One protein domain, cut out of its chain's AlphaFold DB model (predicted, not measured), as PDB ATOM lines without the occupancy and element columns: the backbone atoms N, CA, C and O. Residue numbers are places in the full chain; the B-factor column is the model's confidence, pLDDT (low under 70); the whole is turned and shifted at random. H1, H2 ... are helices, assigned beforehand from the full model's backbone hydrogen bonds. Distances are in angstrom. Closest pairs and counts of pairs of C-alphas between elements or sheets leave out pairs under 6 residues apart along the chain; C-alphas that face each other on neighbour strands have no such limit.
ATOM      1  N   ASN A  50     214.512 258.345 186.959       88.12
ATOM      2  CA  ASN A  50     213.426 258.985 186.218       88.12
ATOM      3  C   ASN A  50     213.397 258.490 184.764       88.12
ATOM      4  O   ASN A  50     212.350 258.074 184.271       88.12
ATOM      5  N   ILE A  51     214.555 258.445 184.099       87.56
ATOM      6  CA  ILE A  51     214.680 257.935 182.725       87.56
ATOM      7  C   ILE A  51     214.245 256.467 182.647       87.56
ATOM      8  O   ILE A  51     213.480 256.098 181.756       87.56
ATOM      9  N   MET A  52     214.677 255.631 183.596       86.50
ATOM     10  CA  MET A  52     214.276 254.224 183.668       86.50
ATOM     11  C   MET A  52     212.768 254.069 183.893       86.50
ATOM     12  O   MET A  52     212.138 253.222 183.259       86.50
ATOM     13  N   THR A  53     212.167 254.904 184.746       86.44
ATOM     14  CA  THR A  53     210.717 254.899 184.991       86.44
ATOM     15  C   THR A  53     209.937 255.291 183.738       86.44
ATOM     16  O   THR A  53     208.981 254.607 183.364       86.44
ATOM     17  N   ILE A  54     210.374 256.342 183.037       89.12
ATOM     18  CA  ILE A  54     209.781 256.774 181.763       89.12
ATOM     19  C   ILE A  54     209.902 255.664 180.711       89.12
ATOM     20  O   ILE A  54     208.926 255.356 180.021       89.12
ATOM     21  N   ALA A  55     211.074 255.031 180.608       88.00
ATOM     22  CA  ALA A  55     211.318 253.930 179.681       88.00
ATOM     23  C   ALA A  55     210.415 252.724 179.978       88.00
ATOM     24  O   ALA A  55     209.836 252.152 179.054       88.00
ATOM     25  N   LEU A  56     210.229 252.367 181.253       86.62
ATOM     26  CA  LEU A  56     209.330 251.292 181.675       86.62
ATOM     27  C   LEU A  56     207.882 251.590 181.263       86.62
ATOM     28  O   LEU A  56     207.257 250.770 180.590       86.62
ATOM     29  N   GLN A  57     207.363 252.773 181.606       87.00
ATOM     30  CA  GLN A  57     205.984 253.163 181.283       87.00
ATOM     31  C   GLN A  57     205.745 253.213 179.770       87.00
ATOM     32  O   GLN A  57     204.753 252.681 179.267       87.00
ATOM     33  N   THR A  58     206.694 253.788 179.031       89.56
ATOM     34  CA  THR A  58     206.621 253.887 177.569       89.56
ATOM     35  C   THR A  58     206.695 252.510 176.916       89.56
ATOM     36  O   THR A  58     206.042 252.282 175.903       89.56
ATOM     37  N   SER A  59     207.421 251.557 177.506       89.25
ATOM     38  CA  SER A  59     207.500 250.190 176.983       89.25
ATOM     39  C   SER A  59     206.174 249.450 177.077       89.25
ATOM     40  O   SER A  59     205.752 248.833 176.102       89.25
ATOM     41  N   VAL A  60     205.471 249.563 178.207       85.69
ATOM     42  CA  VAL A  60     204.138 248.955 178.367       85.69
ATOM     43  C   VAL A  60     203.160 249.536 177.341       85.69
ATOM     44  O   VAL A  60     202.458 248.789 176.657       85.69
ATOM     45  N   ILE A  61     203.160 250.861 177.168       88.75
ATOM     46  CA  ILE A  61     202.322 251.540 176.167       88.75
ATOM     47  C   ILE A  61     202.726 251.141 174.742       88.75
ATOM     48  O   ILE A  61     201.861 250.888 173.907       88.75
ATOM     49  N   GLY A  62     204.023 251.033 174.462       88.38
ATOM     50  CA  GLY A  62     204.552 250.658 173.154       88.38
ATOM     51  C   GLY A  62     204.156 249.241 172.735       88.38
ATOM     52  O   GLY A  62     203.748 249.038 171.595       88.38
ATOM     53  N   ILE A  63     204.191 248.273 173.658       87.94
ATOM     54  CA  ILE A  63     203.742 246.896 173.393       87.94
ATOM     55  C   ILE A  63     202.254 246.892 173.019       87.94
ATOM     56  O   ILE A  63     201.867 246.283 172.020       87.94
ATOM     57  N   MET A  64     201.427 247.631 173.766       85.94
ATOM     58  CA  MET A  64     200.008 247.790 173.433       85.94
ATOM     59  C   MET A  64     199.817 248.456 172.063       85.94
ATOM     60  O   MET A  64     199.013 247.988 171.257       85.94
ATOM     61  N   ALA A  65     200.584 249.507 171.760       87.88
ATOM     62  CA  ALA A  65     200.511 250.227 170.490       87.88
ATOM     63  C   ALA A  65     200.869 249.343 169.281       87.88
ATOM     64  O   ALA A  65     200.236 249.451 168.228       87.88
ATOM     65  N   ILE A  66     201.831 248.424 169.427       88.19
ATOM     66  CA  ILE A  66     202.153 247.429 168.392       88.19
ATOM     67  C   ILE A  66     200.934 246.542 168.115       88.19
ATOM     68  O   ILE A  66     200.584 246.327 166.956       88.19
ATOM     69  N   GLY A  67     200.234 246.091 169.157       81.25
ATOM     70  CA  GLY A  67     198.975 245.359 169.019       81.25
ATOM     71  C   GLY A  67     197.906 246.134 168.251       81.25
ATOM     72  O   GLY A  67     197.336 245.640 167.277       81.25
ATOM     73  N   VAL A  68     197.684 247.388 168.646       83.69
ATOM     74  CA  VAL A  68     196.709 248.287 168.010       83.69
ATOM     75  C   VAL A  68     197.077 248.592 166.555       83.69
ATOM     76  O   VAL A  68     196.190 248.773 165.725       83.69
ATOM     77  N   THR A  69     198.363 248.566 166.198       87.06
ATOM     78  CA  THR A  69     198.811 248.748 164.808       87.06
ATOM     79  C   THR A  69     198.178 247.710 163.876       87.06
ATOM     80  O   THR A  69     197.687 248.068 162.807       87.06
ATOM     81  N   PHE A  70     198.092 246.440 164.290       81.31
ATOM     82  CA  PHE A  70     197.404 245.405 163.505       81.31
ATOM     83  C   PHE A  70     195.906 245.690 163.352       81.31
ATOM     84  O   PHE A  70     195.332 245.422 162.296       81.31
ATOM     85  N   VAL A  71     195.274 246.272 164.374       79.50
ATOM     86  CA  VAL A  71     193.860 246.662 164.325       79.50
ATOM     87  C   VAL A  71     193.644 247.790 163.316       79.50
ATOM     88  O   VAL A  71     192.781 247.667 162.442       79.50
ATOM     89  N   ILE A  72     194.463 248.840 163.394       84.75
ATOM     90  CA  ILE A  72     194.361 250.029 162.541       84.75
ATOM     91  C   ILE A  72     194.628 249.684 161.075       84.75
ATOM     92  O   ILE A  72     193.888 250.146 160.212       84.75
ATOM     93  N   ILE A  73     195.630 248.844 160.775       84.19
ATOM     94  CA  ILE A  73     195.928 248.466 159.383       84.19
ATOM     95  C   ILE A  73     194.711 247.814 158.724       84.19
ATOM     96  O   ILE A  73     194.443 248.077 157.562       84.19
ATOM     97  N   THR A  74     193.938 247.013 159.457       74.00
ATOM     98  CA  THR A  74     192.702 246.395 158.938       74.00
ATOM     99  C   THR A  74     191.480 247.322 158.932       74.00
ATOM    100  O   THR A  74     190.354 246.831 158.872       74.00
ATOM    101  N   SER A  75     191.667 248.639 159.059       75.38
ATOM    102  CA  SER A  75     190.584 249.633 159.153       75.38
ATOM    103  C   SER A  75     189.623 249.389 160.330       75.38
ATOM    104  O   SER A  75     188.439 249.720 160.280       75.38
ATOM    105  N   GLY A  76     190.123 248.774 161.408       74.81
ATOM    106  CA  GLY A  76     189.386 248.554 162.648       74.81
ATOM    107  C   GLY A  76     189.641 249.642 163.689       74.81
ATOM    108  O   GLY A  76     190.652 250.338 163.649       74.81
ATOM    109  N   ILE A  77     188.748 249.725 164.674       81.12
ATOM    110  CA  ILE A  77     188.926 250.539 165.880       81.12
ATOM    111  C   ILE A  77     188.775 249.606 167.082       81.12
ATOM    112  O   ILE A  77     187.830 248.819 167.109       81.12
ATOM    113  N   ASP A  78     189.693 249.682 168.048       82.88
ATOM    114  CA  ASP A  78     189.599 248.969 169.325       82.88
ATOM    115  C   ASP A  78     189.832 249.935 170.487       82.88
ATOM    116  O   ASP A  78     190.947 250.401 170.710       82.88
ATOM    117  N   LEU A 171     217.913 244.087 183.437       75.62
ATOM    118  CA  LEU A 171     218.915 243.338 182.700       75.62
ATOM    119  C   LEU A 171     220.241 244.094 182.804       75.62
ATOM    120  O   LEU A 171     220.296 245.285 182.484       75.62
ATOM    121  N   PHE A 172     221.289 243.403 183.257       75.75
ATOM    122  CA  PHE A 172     222.619 243.982 183.487       75.75
ATOM    123  C   PHE A 172     222.601 245.232 184.390       75.75
ATOM    124  O   PHE A 172     223.363 246.161 184.150       75.75
ATOM    125  N   ASP A 173     221.683 245.298 185.363       72.88
ATOM    126  CA  ASP A 173     221.457 246.433 186.280       72.88
ATOM    127  C   ASP A 173     221.115 247.793 185.637       72.88
ATOM    128  O   ASP A 173     220.863 248.770 186.344       72.88
ATOM    129  N   VAL A 174     221.004 247.860 184.306       74.69
ATOM    130  CA  VAL A 174     220.792 249.115 183.567       74.69
ATOM    131  C   VAL A 174     219.456 249.140 182.826       74.69
ATOM    132  O   VAL A 174     218.782 250.168 182.821       74.69
ATOM    133  N   LEU A 175     219.036 248.037 182.196       79.25
ATOM    134  CA  LEU A 175     217.882 248.052 181.291       79.25
ATOM    135  C   LEU A 175     216.652 247.372 181.914       79.25
ATOM    136  O   LEU A 175     216.706 246.170 182.160       79.25
ATOM    137  N   PRO A 176     215.512 248.055 182.114       83.75
ATOM    138  CA  PRO A 176     214.295 247.402 182.594       83.75
ATOM    139  C   PRO A 176     213.833 246.283 181.644       83.75
ATOM    140  O   PRO A 176     213.772 246.490 180.429       83.75
ATOM    141  N   TYR A 177     213.438 245.123 182.175       86.06
ATOM    142  CA  TYR A 177     212.920 244.011 181.363       86.06
ATOM    143  C   TYR A 177     211.764 244.396 180.419       86.06
ATOM    144  O   TYR A 177     211.771 243.927 179.279       86.06
ATOM    145  N   PRO A 178     210.824 245.295 180.787       85.69
ATOM    146  CA  PRO A 178     209.782 245.744 179.861       85.69
ATOM    147  C   PRO A 178     210.308 246.370 178.565       85.69
ATOM    148  O   PRO A 178     209.699 246.180 177.512       85.69
ATOM    149  N   VAL A 179     211.456 247.055 178.613       88.50
ATOM    150  CA  VAL A 179     212.103 247.628 177.419       88.50
ATOM    151  C   VAL A 179     212.598 246.514 176.501       88.50
ATOM    152  O   VAL A 179     212.424 246.578 175.286       88.50
ATOM    153  N   PHE A 180     213.167 245.454 177.075       88.62
ATOM    154  CA  PHE A 180     213.580 244.282 176.311       88.62
ATOM    155  C   PHE A 180     212.378 243.585 175.653       88.62
ATOM    156  O   PHE A 180     212.424 243.300 174.456       88.62
ATOM    157  N   TYR A 181     211.274 243.386 176.386       87.94
ATOM    158  CA  TYR A 181     210.046 242.814 175.817       87.94
ATOM    159  C   TYR A 181     209.508 243.651 174.657       87.94
ATOM    160  O   TYR A 181     209.140 243.089 173.628       87.94
ATOM    161  N   LEU A 182     209.520 244.983 174.782       90.50
ATOM    162  CA  LEU A 182     209.126 245.881 173.699       90.50
ATOM    163  C   LEU A 182     209.965 245.637 172.443       90.50
ATOM    164  O   LEU A 182     209.397 245.473 171.366       90.50
ATOM    165  N   VAL A 183     211.294 245.607 172.568       92.06
ATOM    166  CA  VAL A 183     212.194 245.404 171.423       92.06
ATOM    167  C   VAL A 183     211.934 244.051 170.764       92.06
ATOM    168  O   VAL A 183     211.789 243.984 169.544       92.06
ATOM    169  N   VAL A 184     211.808 242.983 171.553       92.12
ATOM    170  CA  VAL A 184     211.518 241.637 171.040       92.12
ATOM    171  C   VAL A 184     210.175 241.605 170.307       92.12
ATOM    172  O   VAL A 184     210.111 241.166 169.158       92.12
ATOM    173  N   VAL A 185     209.108 242.127 170.920       89.25
ATOM    174  CA  VAL A 185     207.768 242.177 170.313       89.25
ATOM    175  C   VAL A 185     207.767 243.044 169.054       89.25
ATOM    176  O   VAL A 185     207.167 242.659 168.052       89.25
ATOM    177  N   ALA A 186     208.474 244.173 169.055       92.12
ATOM    178  CA  ALA A 186     208.599 245.047 167.893       92.12
ATOM    179  C   ALA A 186     209.308 244.350 166.726       92.12
ATOM    180  O   ALA A 186     208.845 244.444 165.590       92.12
ATOM    181  N   LEU A 187     210.395 243.618 166.991       93.06
ATOM    182  CA  LEU A 187     211.112 242.852 165.971       93.06
ATOM    183  C   LEU A 187     210.243 241.732 165.393       93.06
ATOM    184  O   LEU A 187     210.170 241.589 164.170       93.06
ATOM    185  N   ILE A 188     209.536 240.987 166.247       90.19
ATOM    186  CA  ILE A 188     208.604 239.936 165.821       90.19
ATOM    187  C   ILE A 188     207.478 240.537 164.974       90.19
ATOM    188  O   ILE A 188     207.224 240.068 163.864       90.19
ATOM    189  N   ALA A 189     206.838 241.609 165.440       86.31
ATOM    190  CA  ALA A 189     205.761 242.272 164.715       86.31
ATOM    191  C   ALA A 189     206.239 242.829 163.366       86.31
ATOM    192  O   ALA A 189     205.579 242.626 162.344       86.31
ATOM    193  N   ALA A 190     207.414 243.465 163.330       88.94
ATOM    194  CA  ALA A 190     208.014 243.972 162.101       88.94
ATOM    195  C   ALA A 190     208.336 242.844 161.112       88.94
ATOM    196  O   ALA A 190     208.102 242.996 159.910       88.94
ATOM    197  N   TYR A 191     208.838 241.707 161.601       89.94
ATOM    198  CA  TYR A 191     209.080 240.527 160.782       89.94
ATOM    199  C   TYR A 191     207.770 239.959 160.218       89.94
ATOM    200  O   TYR A 191     207.672 239.740 159.009       89.94
ATOM    201  N   ILE A 192     206.736 239.806 161.053       86.44
ATOM    202  CA  ILE A 192     205.411 239.327 160.633       86.44
ATOM    203  C   ILE A 192     204.835 240.241 159.546       86.44
ATOM    204  O   ILE A 192     204.453 239.757 158.479       86.44
ATOM    205  N   LEU A 193     204.834 241.555 159.765       84.62
ATOM    206  CA  LEU A 193     204.282 242.527 158.820       84.62
ATOM    207  C   LEU A 193     205.050 242.567 157.492       84.62
ATOM    208  O   LEU A 193     204.423 242.632 156.437       84.62
ATOM    209  N   LYS A 194     206.388 242.512 157.521       87.31
ATOM    210  CA  LYS A 194     207.212 242.679 156.310       87.31
ATOM    211  C   LYS A 194     207.464 241.387 155.538       87.31
ATOM    212  O   LYS A 194     207.638 241.440 154.322       87.31
ATOM    213  N   LYS A 195     207.578 240.247 156.221       82.94
ATOM    214  CA  LYS A 195     208.115 239.010 155.626       82.94
ATOM    215  C   LYS A 195     207.120 237.853 155.571       82.94
ATOM    216  O   LYS A 195     207.363 236.918 154.812       82.94
ATOM    217  N   THR A 196     205.992 237.902 156.284       83.56
ATOM    218  CA  THR A 196     205.046 236.770 156.320       83.56
ATOM    219  C   THR A 196     203.815 236.970 155.432       83.56
ATOM    220  O   THR A 196     203.458 238.084 155.048       83.56
ATOM    221  N   VAL A 197     203.135 235.863 155.109       77.81
ATOM    222  CA  VAL A 197     201.864 235.865 154.356       77.81
ATOM    223  C   VAL A 197     200.768 236.618 155.120       77.81
ATOM    224  O   VAL A 197     199.915 237.269 154.527       77.81
ATOM    225  N   ILE A 198     200.831 236.569 156.447       74.31
ATOM    226  CA  ILE A 198     199.843 237.158 157.346       74.31
ATOM    227  C   ILE A 198     199.867 238.674 157.245       74.31
ATOM    228  O   ILE A 198     198.814 239.283 157.092       74.31
ATOM    229  N   GLY A 199     201.064 239.271 157.231       78.50
ATOM    230  CA  GLY A 199     201.232 240.700 156.979       78.50
ATOM    231  C   GLY A 199     200.583 241.124 155.660       78.50
ATOM    232  O   GLY A 199     199.820 242.086 155.629       78.50
ATOM    233  N   ARG A 200     200.785 240.347 154.583       81.00
ATOM    234  CA  ARG A 200     200.156 240.622 153.277       81.00
ATOM    235  C   ARG A 200     198.629 240.575 153.338       81.00
ATOM    236  O   ARG A 200     197.987 241.459 152.783       81.00
ATOM    237  N   TYR A 201     198.047 239.593 154.028       79.69
ATOM    238  CA  TYR A 201     196.594 239.521 154.203       79.69
ATOM    239  C   TYR A 201     196.043 240.678 155.043       79.69
ATOM    240  O   TYR A 201     194.995 241.218 154.706       79.69
ATOM    241  N   VAL A 202     196.755 241.087 156.095       79.69
ATOM    242  CA  VAL A 202     196.374 242.216 156.957       79.69
ATOM    243  C   VAL A 202     196.324 243.523 156.154       79.69
ATOM    244  O   VAL A 202     195.315 244.224 156.204       79.69
ATOM    245  N   TYR A 203     197.348 243.809 155.341       84.31
ATOM    246  CA  TYR A 203     197.349 244.984 154.460       84.31
ATOM    247  C   TYR A 203     196.303 244.899 153.338       84.31
ATOM    248  O   TYR A 203     195.653 245.899 153.035       84.31
ATOM    249  N   ALA A 204     196.104 243.720 152.737       79.94
ATOM    250  CA  ALA A 204     195.123 243.538 151.666       79.94
ATOM    251  C   ALA A 204     193.684 243.776 152.153       79.94
ATOM    252  O   ALA A 204     192.920 244.478 151.494       79.94
ATOM    253  N   VAL A 205     193.334 243.239 153.329       79.81
ATOM    254  CA  VAL A 205     192.023 243.468 153.957       79.81
ATOM    255  C   VAL A 205     191.841 244.941 154.319       79.81
ATOM    256  O   VAL A 205     190.771 245.488 154.077       79.81
ATOM    257  N   GLY A 206     192.885 245.590 154.842       81.69
ATOM    258  CA  GLY A 206     192.874 247.018 155.156       81.69
ATOM    259  C   GLY A 206     192.622 247.929 153.958       81.69
ATOM    260  O   GLY A 206     191.881 248.903 154.069       81.69
ATOM    261  N   SER A 207     193.221 247.601 152.809       82.56
ATOM    262  CA  SER A 207     193.097 248.395 151.587       82.56
ATOM    263  C   SER A 207     191.715 248.272 150.949       82.56
ATOM    264  O   SER A 207     191.131 249.289 150.577       82.56
ATOM    265  N   ASN A 208     191.194 247.050 150.795       80.56
ATOM    266  CA  ASN A 208     189.856 246.827 150.256       80.56
ATOM    267  C   ASN A 208     189.320 245.449 150.671       80.56
ATOM    268  O   ASN A 208     189.687 244.417 150.103       80.56
ATOM    269  N   GLU A 209     188.393 245.443 151.629       76.38
ATOM    270  CA  GLU A 209     187.783 244.216 152.147       76.38
ATOM    271  C   GLU A 209     187.046 243.409 151.069       76.38
ATOM    272  O   GLU A 209     187.118 242.179 151.057       76.38
ATOM    273  N   VAL A 210     186.366 244.092 150.145       69.62
ATOM    274  CA  VAL A 210     185.575 243.462 149.080       69.62
ATOM    275  C   VAL A 210     186.502 242.793 148.065       69.62
ATOM    276  O   VAL A 210     186.300 241.631 147.715       69.62
ATOM    277  N   ALA A 211     187.569 243.479 147.648       67.00
ATOM    278  CA  ALA A 211     188.563 242.914 146.735       67.00
ATOM    279  C   ALA A 211     189.334 241.748 147.371       67.00
ATOM    280  O   ALA A 211     189.603 240.745 146.705       67.00
ATOM    281  N   ALA A 212     189.642 241.836 148.670       72.50
ATOM    282  CA  ALA A 212     190.264 240.745 149.411       72.50
ATOM    283  C   ALA A 212     189.357 239.503 149.448       72.50
ATOM    284  O   ALA A 212     189.830 238.388 149.219       72.50
ATOM    285  N   HIS A 213     188.052 239.691 149.668       71.38
ATOM    286  CA  HIS A 213     187.083 238.597 149.657       71.38
ATOM    287  C   HIS A 213     186.963 237.933 148.277       71.38
ATOM    288  O   HIS A 213     187.028 236.708 148.179       71.38
ATOM    289  N   LEU A 214     186.873 238.732 147.208       68.69
ATOM    290  CA  LEU A 214     186.825 238.241 145.824       68.69
ATOM    291  C   LEU A 214     188.120 237.529 145.399       68.69
ATOM    292  O   LEU A 214     188.084 236.622 144.575       68.69
ATOM    293  N   SER A 215     189.251 237.880 146.017       63.56
ATOM    294  CA  SER A 215     190.550 237.220 145.818       63.56
ATOM    295  C   SER A 215     190.710 235.924 146.631       63.56
ATOM    296  O   SER A 215     191.816 235.395 146.745       63.56
ATOM    297  N   GLY A 216     189.632 235.414 147.238       52.00
ATOM    298  CA  GLY A 216     189.628 234.159 147.996       52.00
ATOM    299  C   GLY A 216     190.174 234.262 149.425       52.00
ATOM    300  O   GLY A 216     190.336 233.240 150.096       52.00
ATOM    301  N   ILE A 217     190.442 235.471 149.934       65.88
ATOM    302  CA  ILE A 217     190.889 235.666 151.318       65.88
ATOM    303  C   ILE A 217     189.667 235.555 152.238       65.88
ATOM    304  O   ILE A 217     188.681 236.281 152.096       65.88
ATOM    305  N   LYS A 218     189.727 234.661 153.235       61.84
ATOM    306  CA  LYS A 218     188.688 234.531 154.272       61.84
ATOM    307  C   LYS A 218     188.740 235.738 155.223       61.84
ATOM    308  O   LYS A 218     189.261 235.634 156.333       61.84
TER     309      LYS A 218
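This is residues 50 to 78 and 171 to 218 of the 256 residues of the protein "Ribose ABC transport system, permease protein RbsC (TC 3.A.1.2.1)" of Citrobacter freundii (UniProt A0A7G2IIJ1). Two long helices, H1 and H2, run side by side the same way, and the short helix H3 turns across from the last part of H2 to bridge over to the end of H1. The small helix H4 follows H3 at one tip of this long, narrow shape. The printed part has 77 residues with four named helices, H1, H2, H3 and H4 in chain order, and no named strand; the class is all helix. It is loose, with a radius of gyration of the C-alphas of 16.2 A, and spans 54 by 24 by 13 A, only just a rod.

Find C-alpha 50 at (213.426, 258.985, 186.218); from there H1, residues 50 to 73, runs 33.7 A, with a kink of 32 degrees near residue 67. After the cut, look for C-alpha 177 at (212.920, 244.011, 181.363), where H2, residues 177 to 195, begins its 26.7 A. H3 is residues 197 to 207, 15.5 A long, and H4 is residues 209 to 214, ending at C-alpha 214 at (186.825, 238.241, 145.824).

H1 touches H2 with its residues 55 to 66 alone, at a shallow tilt of 25 degrees; the closest C-alphas, of Ser 59 and Val 179, are 5.3 A apart. H1 touches H3 with residues 70 to 73 alone, closest at the C-alphas of Ile 73 and Gly 206, 5.4 A; at 72 degrees they are only just about perpendicular. H2 and H3 touch only at the corner, with the C-alphas of Leu 193 and Gly 199 closest at 4.0 A. H4 is close to H3 but not clearly touching, and apart from H1 and H2. Every O i to N i+4 pair is within hydrogen-bond range in H2, H3 and H4, and 18 of 20 are in H1.

The C-alphas of Asp 173 and Leu 214, the two farthest apart, are 53.9 A from each other. Residues 79 to 170 are not printed; C-alphas 78 and 171 stand 32.7 A apart across this cut. The links from H2 to H3 and from H3 to H4 are tight. The mean pLDDT of the printed part is 82.0; look for values under 70 at residues 210 to 211 and 214 to 218.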